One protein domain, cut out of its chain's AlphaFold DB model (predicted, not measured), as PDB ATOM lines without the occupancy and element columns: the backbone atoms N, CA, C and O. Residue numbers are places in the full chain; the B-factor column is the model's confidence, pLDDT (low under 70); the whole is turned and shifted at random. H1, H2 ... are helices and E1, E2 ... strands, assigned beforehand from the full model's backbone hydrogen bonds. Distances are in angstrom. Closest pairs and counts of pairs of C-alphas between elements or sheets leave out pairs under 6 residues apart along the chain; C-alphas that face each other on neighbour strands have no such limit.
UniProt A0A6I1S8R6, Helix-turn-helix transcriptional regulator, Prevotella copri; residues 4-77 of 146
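AT A GLANCE: This is residues 4 to 77 of the 146 residues of the protein "Helix-turn-helix transcriptional regulator" of Prevotella copri (UniProt A0A6I1S8R6). Picture a strongly twisted sheet of four strands with one helix, H1, lying along one of its faces, over the two inner strands E4 and E3. A long loop, residues 35 to 49, joins E2 to E3, and the last stretch, residues 66 to 77, runs on from E4 with no named element. The printed part has 74 residues, with one named helix and four named strands in the order E1, H1, E2, E3, E4; the class is mixed, helices and strands. Across the mixed sheet the order is E1, E4, E3, E2. The whole is compact, with a radius of gyration of the C-alphas of 12.0 A and spans of 32 by 28 by 16 A.

IN THESE COORDINATES: Find C-alpha 4 at (55.254, -64.449, 272.405); there E1 begins, residues 4 to 9. H1 follows at once, residues 10 to 24, and runs 20.5 A from C-alpha 10 at (49.233, -52.047, 277.932) to C-alpha 24. Next comes E2, residues 29 to 34, 15.6 A long. Go on to E3, residues 50 to 56, 18.1 A, and to E4, residues 59 to 65, which measures 19.1 A and ends at C-alpha 65, (53.226, -50.720, 282.388).

HOW THE PARTS SIT: Start at edge strand E1, which is parallel to E4 at 26 degrees; look at N 5 and O 60, 2.8 A apart. E4 and E3 form an antiparallel hairpin at 136 degrees, with N 61 and O 54 at 2.9 A. E3 and the other edge strand, E2, form a second hairpin, antiparallel at 140 degrees, with N 55 and O 29 at 2.8 A. E2, E3 and E4 make a meander, each strand the antiparallel neighbour of the one before. E1 and E2 are apart. H1 is on the sheet, at a height of 8.6 A over it, and runs along the strands, at 4 degrees to E4 on the local plane; H1 and the sheet are two layers, a helix on one face of a sheet. Its closest C-alphas to E4 are those of Tyr 10 and Tyr 63, 5.5 A, and to E3 those of Ala 17 and Val 56, 6.5 A. E1, H1 and E2 are a split strand-helix-strand unit, two strands of one sheet with a helix between them along the chain and with E4 and E3 between them in the sheet, and its crossover is right-handed. In H1 every O i to N i+4 pair is within hydrogen-bond range.

THE WHOLE: The two C-alphas farthest apart are those of Gly 25 and His 44, 33.7 A. The printed part has no cut. The link from E2 to E3 is long, 15 residues; the other links are tight. The mean pLDDT of the printed part is 91.5, and residues 43 to 44, in that long link, are under 70.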
ATOM      1  N   ARG A   4      55.123 -65.348 271.248       95.94
ATOM      2  CA  ARG A   4      55.254 -64.449 272.405       95.94
ATOM      3  C   ARG A   4      55.814 -63.093 272.034       95.94
ATOM      4  O   ARG A   4      56.904 -63.056 271.487       95.94
ATOM      5  N   PHE A   5      55.136 -61.995 272.315       95.88
ATOM      6  CA  PHE A   5      55.620 -60.631 272.084       95.88
ATOM      7  C   PHE A   5      55.685 -59.859 273.396       95.88
ATOM      8  O   PHE A   5      55.045 -60.235 274.373       95.88
ATOM      9  N   THR A   6      56.453 -58.772 273.399       94.50
ATOM     10  CA  THR A   6      56.625 -57.909 274.569       94.50
ATOM     11  C   THR A   6      56.454 -56.461 274.158       94.50
ATOM     12  O   THR A   6      57.222 -55.950 273.340       94.50
ATOM     13  N   GLU A   7      55.481 -55.794 274.761       93.38
ATOM     14  CA  GLU A   7      55.266 -54.358 274.658       93.38
ATOM     15  C   GLU A   7      55.609 -53.662 275.974       93.38
ATOM     16  O   GLU A   7      55.554 -54.239 277.057       93.38
ATOM     17  N   MET A   8      55.981 -52.388 275.896       91.12
ATOM     18  CA  MET A   8      56.215 -51.594 277.104       91.12
ATOM     19  C   MET A   8      54.893 -51.278 277.808       91.12
ATOM     20  O   MET A   8      54.792 -51.403 279.030       91.12
ATOM     21  N   TYR A   9      53.883 -50.893 277.027       93.12
ATOM     22  CA  TYR A   9      52.629 -50.359 277.533       93.12
ATOM     23  C   TYR A   9      51.439 -51.243 277.177       93.12
ATOM     24  O   TYR A   9      51.361 -51.810 276.086       93.12
ATOM     25  N   TYR A  10      50.481 -51.309 278.101       94.19
ATOM     26  CA  TYR A  10      49.233 -52.047 277.932       94.19
ATOM     27  C   TYR A  10      48.472 -51.642 276.663       94.19
ATOM     28  O   TYR A  10      47.970 -52.501 275.951       94.19
ATOM     29  N   ASP A  11      48.412 -50.350 276.338       94.50
ATOM     30  CA  ASP A  11      47.650 -49.867 275.188       94.50
ATOM     31  C   ASP A  11      48.259 -50.282 273.837       94.50
ATOM     32  O   ASP A  11      47.525 -50.482 272.870       94.50
ATOM     33  N   ASP A  12      49.582 -50.449 273.767       94.88
ATOM     34  CA  ASP A  12      50.259 -51.020 272.598       94.88
ATOM     35  C   ASP A  12      49.977 -52.526 272.479       94.88
ATOM     36  O   ASP A  12      49.654 -53.010 271.391       94.88
ATOM     37  N   ALA A  13      49.996 -53.253 273.602       96.12
ATOM     38  CA  ALA A  13      49.624 -54.667 273.636       96.12
ATOM     39  C   ALA A  13      48.160 -54.890 273.226       96.12
ATOM     40  O   ALA A  13      47.876 -55.810 272.463       96.12
ATOM     41  N   VAL A  14      47.238 -54.032 273.680       97.31
ATOM     42  CA  VAL A  14      45.815 -54.086 273.307       97.31
ATOM     43  C   VAL A  14      45.638 -53.902 271.808       97.31
ATOM     44  O   VAL A  14      44.944 -54.703 271.192       97.31
ATOM     45  N   ARG A  15      46.286 -52.901 271.197       97.31
ATOM     46  CA  ARG A  15      46.206 -52.694 269.739       97.31
ATOM     47  C   ARG A  15      46.717 -53.903 268.969       97.31
ATOM     48  O   ARG A  15      46.126 -54.275 267.961       97.31
ATOM     49  N   PHE A  16      47.791 -54.528 269.451       98.06
ATOM     50  CA  PHE A  16      48.310 -55.743 268.835       98.06
ATOM     51  C   PHE A  16      47.312 -56.905 268.987       98.06
ATOM     52  O   PHE A  16      46.939 -57.525 267.995       98.06
ATOM     53  N   ALA A  17      46.787 -57.148 270.187       98.38
ATOM     54  CA  ALA A  17      45.791 -58.196 270.411       98.38
ATOM     55  C   ALA A  17      44.514 -57.980 269.577       98.38
ATOM     56  O   ALA A  17      43.992 -58.933 269.007       98.38
ATOM     57  N   GLN A  18      44.050 -56.733 269.449       98.44
ATOM     58  CA  GLN A  18      42.909 -56.356 268.607       98.44
ATOM     59  C   GLN A  18      43.175 -56.604 267.124       98.44
ATOM     60  O   GLN A  18      42.292 -57.102 266.433       98.44
ATOM     61  N   TYR A  19      44.382 -56.296 266.638       97.94
ATOM     62  CA  TYR A  19      44.769 -56.631 265.271       97.94
ATOM     63  C   TYR A  19      44.691 -58.145 265.038       97.94
ATOM     64  O   TYR A  19      44.015 -58.575 264.109       97.94
ATOM     65  N   ILE A  20      45.296 -58.951 265.921       98.12
ATOM     66  CA  ILE A  20      45.252 -60.417 265.804       98.12
ATOM     67  C   ILE A  20      43.814 -60.936 265.876       98.12
ATOM     68  O   ILE A  20      43.425 -61.757 265.054       98.12
ATOM     69  N   GLN A  21      42.998 -60.438 266.807       98.19
ATOM     70  CA  GLN A  21      41.580 -60.791 266.889       98.19
ATOM     71  C   GLN A  21      40.837 -60.468 265.585       98.19
ATOM     72  O   GLN A  21      40.028 -61.272 265.129       98.19
ATOM     73  N   ALA A  22      41.100 -59.311 264.976       97.56
ATOM     74  CA  ALA A  22      40.449 -58.906 263.736       97.56
ATOM     75  C   ALA A  22      40.867 -59.777 262.539       97.56
ATOM     76  O   ALA A  22      40.038 -60.054 261.676       97.56
ATOM     77  N   THR A  23      42.127 -60.220 262.483       95.62
ATOM     78  CA  THR A  23      42.661 -60.991 261.348       95.62
ATOM     79  C   THR A  23      42.549 -62.507 261.508       95.62
ATOM     80  O   THR A  23      42.446 -63.216 260.513       95.62
ATOM     81  N   GLU A  24      42.573 -63.024 262.739       95.12
ATOM     82  CA  GLU A  24      42.618 -64.466 263.042       95.12
ATOM     83  C   GLU A  24      41.454 -64.963 263.924       95.12
ATOM     84  O   GLU A  24      41.330 -66.171 264.185       95.12
ATOM     85  N   GLY A  25      40.591 -64.052 264.383       96.19
ATOM     86  CA  GLY A  25      39.490 -64.333 265.303       96.19
ATOM     87  C   GLY A  25      39.942 -64.639 266.737       96.19
ATOM     88  O   GLY A  25      41.102 -64.480 267.111       96.19
ATOM     89  N   GLY A  26      39.004 -65.138 267.546       96.44
ATOM     90  CA  GLY A  26      39.235 -65.507 268.947       96.44
ATOM     91  C   GLY A  26      38.917 -64.400 269.953       96.44
ATOM     92  O   GLY A  26      38.657 -63.250 269.598       96.44
ATOM     93  N   GLU A  27      38.915 -64.771 271.230       97.75
ATOM     94  CA  GLU A  27      38.715 -63.842 272.342       97.75
ATOM     95  C   GLU A  27      40.061 -63.339 272.866       97.75
ATOM     96  O   GLU A  27      41.071 -64.045 272.805       97.75
ATOM     97  N   ILE A  28      40.072 -62.092 273.344       98.38
ATOM     98  CA  ILE A  28      41.232 -61.508 274.014       98.38
ATOM     99  C   ILE A  28      41.067 -61.762 275.507       98.38
ATOM    100  O   ILE A  28      40.177 -61.204 276.150       98.38
ATOM    101  N   GLU A  29      41.956 -62.574 276.059       98.31
ATOM    102  CA  GLU A  29      41.982 -62.923 277.473       98.31
ATOM    103  C   GLU A  29      43.121 -62.180 278.174       98.31
ATOM    104  O   GLU A  29      44.258 -62.155 277.698       98.31
ATOM    105  N   LEU A  30      42.830 -61.581 279.331       97.44
ATOM    106  CA  LEU A  30      43.855 -61.007 280.197       97.44
ATOM    107  C   LEU A  30      44.333 -62.068 281.190       97.44
ATOM    108  O   LEU A  30      43.566 -62.510 282.046       97.44
ATOM    109  N   VAL A  31      45.608 -62.438 281.104       96.88
ATOM    110  CA  VAL A  31      46.206 -63.515 281.901       96.88
ATOM    111  C   VAL A  31      47.525 -63.075 282.546       96.88
ATOM    112  O   VAL A  31      48.088 -62.024 282.220       96.88
ATOM    113  N   LYS A  32      48.024 -63.888 283.482       95.81
ATOM    114  CA  LYS A  32      49.394 -63.798 283.996       95.81
ATOM    115  C   LYS A  32      50.134 -65.084 283.665       95.81
ATOM    116  O   LYS A  32      49.650 -66.152 284.017       95.81
ATOM    117  N   GLU A  33      51.302 -64.954 283.056       95.44
ATOM    118  CA  GLU A  33      52.138 -66.078 282.620       95.44
ATOM    119  C   GLU A  33      53.537 -65.978 283.226       95.44
ATOM    120  O   GLU A  33      53.944 -64.901 283.676       95.44
ATOM    121  N   ASP A  34      54.263 -67.096 283.229       94.25
ATOM    122  CA  ASP A  34      55.698 -67.095 283.521       94.25
ATOM    123  C   ASP A  34      56.429 -66.223 282.487       94.25
ATOM    124  O   ASP A  34      56.077 -66.204 281.303       94.25
ATOM    125  N   ALA A  35      57.422 -65.459 282.935       92.25
ATOM    126  CA  ALA A  35      58.205 -64.600 282.056       92.25
ATOM    127  C   ALA A  35      59.078 -65.380 281.055       92.25
ATOM    128  O   ALA A  35      59.551 -64.795 280.074       92.25
ATOM    129  N   ASP A  36      59.313 -66.672 281.289       91.56
ATOM    130  CA  ASP A  36      60.160 -67.501 280.446       91.56
ATOM    131  C   ASP A  36      59.644 -67.606 278.999       91.56
ATOM    132  O   ASP A  36      58.459 -67.782 278.694       91.56
ATOM    133  N   GLY A  37      60.576 -67.475 278.057       90.06
ATOM    134  CA  GLY A  37      60.301 -67.486 276.624       90.06
ATOM    135  C   GLY A  37      59.676 -66.208 276.049       90.06
ATOM    136  O   GLY A  37      59.472 -66.151 274.832       90.06
ATOM    137  N   PHE A  38      59.393 -65.174 276.848       92.44
ATOM    138  CA  PHE A  38      59.057 -63.857 276.304       92.44
ATOM    139  C   PHE A  38      60.321 -63.107 275.848       92.44
ATOM    140  O   PHE A  38      61.342 -63.130 276.539       92.44
ATOM    141  N   PRO A  39      60.283 -62.393 274.704       91.00
ATOM    142  CA  PRO A  39      61.374 -61.506 274.315       91.00
ATOM    143  C   PRO A  39      61.655 -60.470 275.406       91.00
ATOM    144  O   PRO A  39      60.723 -59.882 275.958       91.00
ATOM    145  N   LEU A  40      62.930 -60.207 275.691       86.94
ATOM    146  CA  LEU A  40      63.289 -59.232 276.718       86.94
ATOM    147  C   LEU A  40      62.757 -57.833 276.368       86.94
ATOM    148  O   LEU A  40      62.835 -57.411 275.205       86.94
ATOM    149  N   PRO A  41      62.243 -57.089 277.359       79.12
ATOM    150  CA  PRO A  41      61.783 -55.738 277.125       79.12
ATOM    151  C   PRO A  41      62.951 -54.791 276.808       79.12
ATOM    152  O   PRO A  41      64.106 -55.040 277.167       79.12
ATOM    153  N   PRO A  42      62.677 -53.672 276.118       75.06
ATOM    154  CA  PRO A  42      63.703 -52.690 275.792       75.06
ATOM    155  C   PRO A  42      64.252 -51.979 277.049       75.06
ATOM    156  O   PRO A  42      63.638 -51.986 278.115       75.06
ATOM    157  N   LYS A  43      65.391 -51.283 276.891       67.50
ATOM    158  CA  LYS A  43      65.978 -50.356 277.890       67.50
ATOM    159  C   LYS A  43      66.374 -51.011 279.232       67.50
ATOM    160  O   LYS A  43      66.166 -50.413 280.281       67.50
ATOM    161  N   HIS A  44      66.957 -52.212 279.206       66.69
ATOM    162  CA  HIS A  44      67.416 -52.947 280.404       66.69
ATOM    163  C   HIS A  44      66.320 -53.254 281.435       66.69
ATOM    164  O   HIS A  44      66.625 -53.553 282.589       66.69
ATOM    165  N   LYS A  45      65.043 -53.187 281.043       72.94
ATOM    166  CA  LYS A  45      63.973 -53.673 281.907       72.94
ATOM    167  C   LYS A  45      64.028 -55.194 281.959       72.94
ATOM    168  O   LYS A  45      64.385 -55.852 280.984       72.94
ATOM    169  N   ILE A  46      63.691 -55.733 283.118       74.75
ATOM    170  CA  ILE A  46      63.676 -57.168 283.374       74.75
ATOM    171  C   ILE A  46      62.252 -57.494 283.799       74.75
ATOM    172  O   ILE A  46      61.638 -56.739 284.559       74.75
ATOM    173  N   PHE A  47      61.709 -58.583 283.271       77.75
ATOM    174  CA  PHE A  47      60.471 -59.118 283.808       77.75
ATOM    175  C   PHE A  47      60.690 -59.584 285.254       77.75
ATOM    176  O   PHE A  47      61.771 -60.040 285.616       77.75
ATOM    177  N   GLY A  48      59.657 -59.490 286.091       81.19
ATOM    178  CA  GLY A  48      59.618 -60.346 287.278       81.19
ATOM    179  C   GLY A  48      59.444 -61.811 286.859       81.19
ATOM    180  O   GLY A  48      59.405 -62.116 285.674       81.19
ATOM    181  N   ASN A  49      59.246 -62.719 287.814       89.44
ATOM    182  CA  ASN A  49      58.944 -64.122 287.482       89.44
ATOM    183  C   ASN A  49      57.647 -64.273 286.661       89.44
ATOM    184  O   ASN A  49      57.488 -65.240 285.932       89.44
ATOM    185  N   MET A  50      56.724 -63.312 286.786       93.12
ATOM    186  CA  MET A  50      55.427 -63.312 286.112       93.12
ATOM    187  C   MET A  50      55.237 -62.037 285.291       93.12
ATOM    188  O   MET A  50      55.655 -60.951 285.713       93.12
ATOM    189  N   VAL A  51      54.515 -62.151 284.179       93.31
ATOM    190  CA  VAL A  51      54.151 -61.036 283.296       93.31
ATOM    191  C   VAL A  51      52.642 -60.953 283.122       93.31
ATOM    192  O   VAL A  51      51.962 -61.974 283.037       93.31
ATOM    193  N   ASN A  52      52.106 -59.732 283.057       95.62
ATOM    194  CA  ASN A  52      50.747 -59.551 282.554       95.62
ATOM    195  C   ASN A  52      50.777 -59.715 281.035       95.62
ATOM    196  O   ASN A  52      51.669 -59.180 280.373       95.62
ATOM    197  N   CYS A  53      49.806 -60.440 280.496       96.44
ATOM    198  CA  CYS A  53      49.784 -60.836 279.101       96.44
ATOM    199  C   CYS A  53      48.360 -60.764 278.549       96.44
ATOM    200  O   CYS A  53      47.396 -61.112 279.232       96.44
ATOM    201  N   LEU A  54      48.238 -60.306 277.305       98.19
ATOM    202  CA  LEU A  54      47.032 -60.478 276.507       98.19
ATOM    203  C   LEU A  54      47.203 -61.715 275.635       98.19
ATOM    204  O   LEU A  54      48.126 -61.779 274.818       98.19
ATOM    205  N   LYS A  55      46.313 -62.686 275.811       98.38
ATOM    206  CA  LYS A  55      46.293 -63.923 275.043       98.38
ATOM    207  C   LYS A  55      45.172 -63.878 274.018       98.38
ATOM    208  O   LYS A  55      44.048 -63.511 274.338       98.38
ATOM    209  N   VAL A  56      45.490 -64.258 272.787       98.25
ATOM    210  CA  VAL A  56      44.518 -64.415 271.701       98.25
ATOM    211  C   VAL A  56      45.001 -65.536 270.791       98.25
ATOM    212  O   VAL A  56      46.103 -65.482 270.247       98.25
ATOM    213  N   ARG A  57      44.205 -66.604 270.657       96.56
ATOM    214  CA  ARG A  57      44.582 -67.813 269.896       96.56
ATOM    215  C   ARG A  57      45.931 -68.373 270.386       96.56
ATOM    216  O   ARG A  57      46.045 -68.779 271.538       96.56
ATOM    217  N   ASN A  58      46.946 -68.427 269.523       96.25
ATOM    218  CA  ASN A  58      48.308 -68.858 269.848       96.25
ATOM    219  C   ASN A  58      49.278 -67.686 270.089       96.25
ATOM    220  O   ASN A  58      50.491 -67.899 270.042       96.25
ATOM    221  N   PHE A  59      48.772 -66.476 270.322       97.81
ATOM    222  CA  PHE A  59      49.568 -65.291 270.620       97.81
ATOM    223  C   PHE A  59      49.479 -64.940 272.095       97.81
ATOM    224  O   PHE A  59      48.410 -64.983 272.702       97.81
ATOM    225  N   GLU A  60      50.619 -64.542 272.635       97.88
ATOM    226  CA  GLU A  60      50.779 -64.046 273.994       97.88
ATOM    227  C   GLU A  60      51.563 -62.736 273.911       97.88
ATOM    228  O   GLU A  60      52.705 -62.715 273.452       97.88
ATOM    229  N   ILE A  61      50.947 -61.624 274.303       97.50
ATOM    230  CA  ILE A  61      51.538 -60.287 274.215       97.50
ATOM    231  C   ILE A  61      51.707 -59.753 275.639       97.50
ATOM    232  O   ILE A  61      50.764 -59.240 276.246       97.50
ATOM    233  N   ALA A  62      52.915 -59.900 276.179       96.31
ATOM    234  CA  ALA A  62      53.274 -59.380 277.488       96.31
ATOM    235  C   ALA A  62      53.362 -57.851 277.469       96.31
ATOM    236  O   ALA A  62      53.800 -57.253 276.484       96.31
ATOM    237  N   TYR A  63      52.999 -57.219 278.584       93.75
ATOM    238  CA  TYR A  63      53.181 -55.786 278.790       93.75
ATOM    239  C   TYR A  63      53.647 -55.473 280.214       93.75
ATOM    240  O   TYR A  63      53.349 -56.207 281.160       93.75
ATOM    241  N   LEU A  64      54.386 -54.371 280.373       90.00
ATOM    242  CA  LEU A  64      55.001 -54.020 281.655       90.00
ATOM    243  C   LEU A  64      54.212 -52.959 282.421       90.00
ATOM    244  O   LEU A  64      54.087 -53.051 283.641       90.00
ATOM    245  N   GLU A  65      53.709 -51.935 281.733       89.56
ATOM    246  CA  GLU A  65      53.226 -50.720 282.388       89.56
ATOM    247  C   GLU A  65      51.894 -50.228 281.818       89.56
ATOM    248  O   GLU A  65      51.552 -50.448 280.656       89.56
ATOM    249  N   GLN A  66      51.141 -49.510 282.650       90.19
ATOM    250  CA  GLN A  66      50.050 -48.660 282.182       90.19
ATOM    251  C   GLN A  66      50.631 -47.313 281.759       90.19
ATOM    252  O   GLN A  66      51.419 -46.706 282.491       90.19
ATOM    253  N   ARG A  67      50.237 -46.839 280.578       89.38
ATOM    254  CA  ARG A  67      50.674 -45.542 280.065       89.38
ATOM    255  C   ARG A  67      50.053 -44.428 280.917       89.38
ATOM    256  O   ARG A  67      48.835 -44.377 281.062       89.38
ATOM    257  N   ARG A  68      50.881 -43.547 281.493       88.50
ATOM    258  CA  ARG A  68      50.404 -42.431 282.336       88.50
ATOM    259  C   ARG A  68      50.005 -41.227 281.494       88.50
ATOM    260  O   ARG A  68      48.963 -40.632 281.747       88.50
ATOM    261  N   ASN A  69      50.819 -40.889 280.495       87.56
ATOM    262  CA  ASN A  69      50.517 -39.854 279.519       87.56
ATOM    263  C   ASN A  69      50.405 -40.493 278.123       87.56
ATOM    264  O   ASN A  69      51.339 -41.181 277.711       87.56
ATOM    265  N   PRO A  70      49.312 -40.272 277.363       81.75
ATOM    266  CA  PRO A  70      49.175 -40.750 275.982       81.75
ATOM    267  C   PRO A  70      50.391 -40.458 275.091       81.75
ATOM    268  O   PRO A  70      50.700 -41.237 274.188       81.75
ATOM    269  N   ASP A  71      51.106 -39.377 275.396       84.69
ATOM    270  CA  ASP A  71      52.271 -38.901 274.669       84.69
ATOM    271  C   ASP A  71      53.606 -39.546 275.076       84.69
ATOM    272  O   ASP A  71      54.640 -39.250 274.470       84.69
ATOM    273  N   ASP A  72      53.604 -40.455 276.051       85.38
ATOM    274  CA  ASP A  72      54.801 -41.194 276.447       85.38
ATOM    275  C   ASP A  72      55.278 -42.121 275.316       85.38
ATOM    276  O   ASP A  72      54.496 -42.810 274.658       85.38
ATOM    277  N   ASP A  73      56.593 -42.136 275.086       82.69
ATOM    278  CA  ASP A  73      57.283 -43.025 274.139       82.69
ATOM    279  C   ASP A  73      56.637 -43.124 272.737       82.69
ATOM    280  O   ASP A  73      56.601 -44.192 272.121       82.69
ATOM    281  N   LYS A  74      56.136 -41.999 272.194       86.31
ATOM    282  CA  LYS A  74      55.520 -41.940 270.847       86.31
ATOM    283  C   LYS A  74      56.351 -42.644 269.775       86.31
ATOM    284  O   LYS A  74      55.793 -43.291 268.896       86.31
ATOM    285  N   LYS A  75      57.680 -42.535 269.866       84.12
ATOM    286  CA  LYS A  75      58.640 -43.132 268.927       84.12
ATOM    287  C   LYS A  75      58.552 -44.661 268.861       84.12
ATOM    288  O   LYS A  75      58.872 -45.237 267.825       84.12
ATOM    289  N   HIS A  76      58.184 -45.327 269.953       82.88
ATOM    290  CA  HIS A  76      58.160 -46.789 270.033       82.88
ATOM    291  C   HIS A  76      56.752 -47.382 270.075       82.88
ATOM    292  O   HIS A  76      56.617 -48.601 270.184       82.88
ATOM    293  N   ARG A  77      55.724 -46.544 269.922       88.12
ATOM    294  CA  ARG A  77      54.327 -46.964 269.830       88.12
ATOM    295  C   ARG A  77      54.139 -47.986 268.705       88.12
ATOM    296  O   ARG A  77      54.632 -47.780 267.597       88.12
TER     297      ARG A  77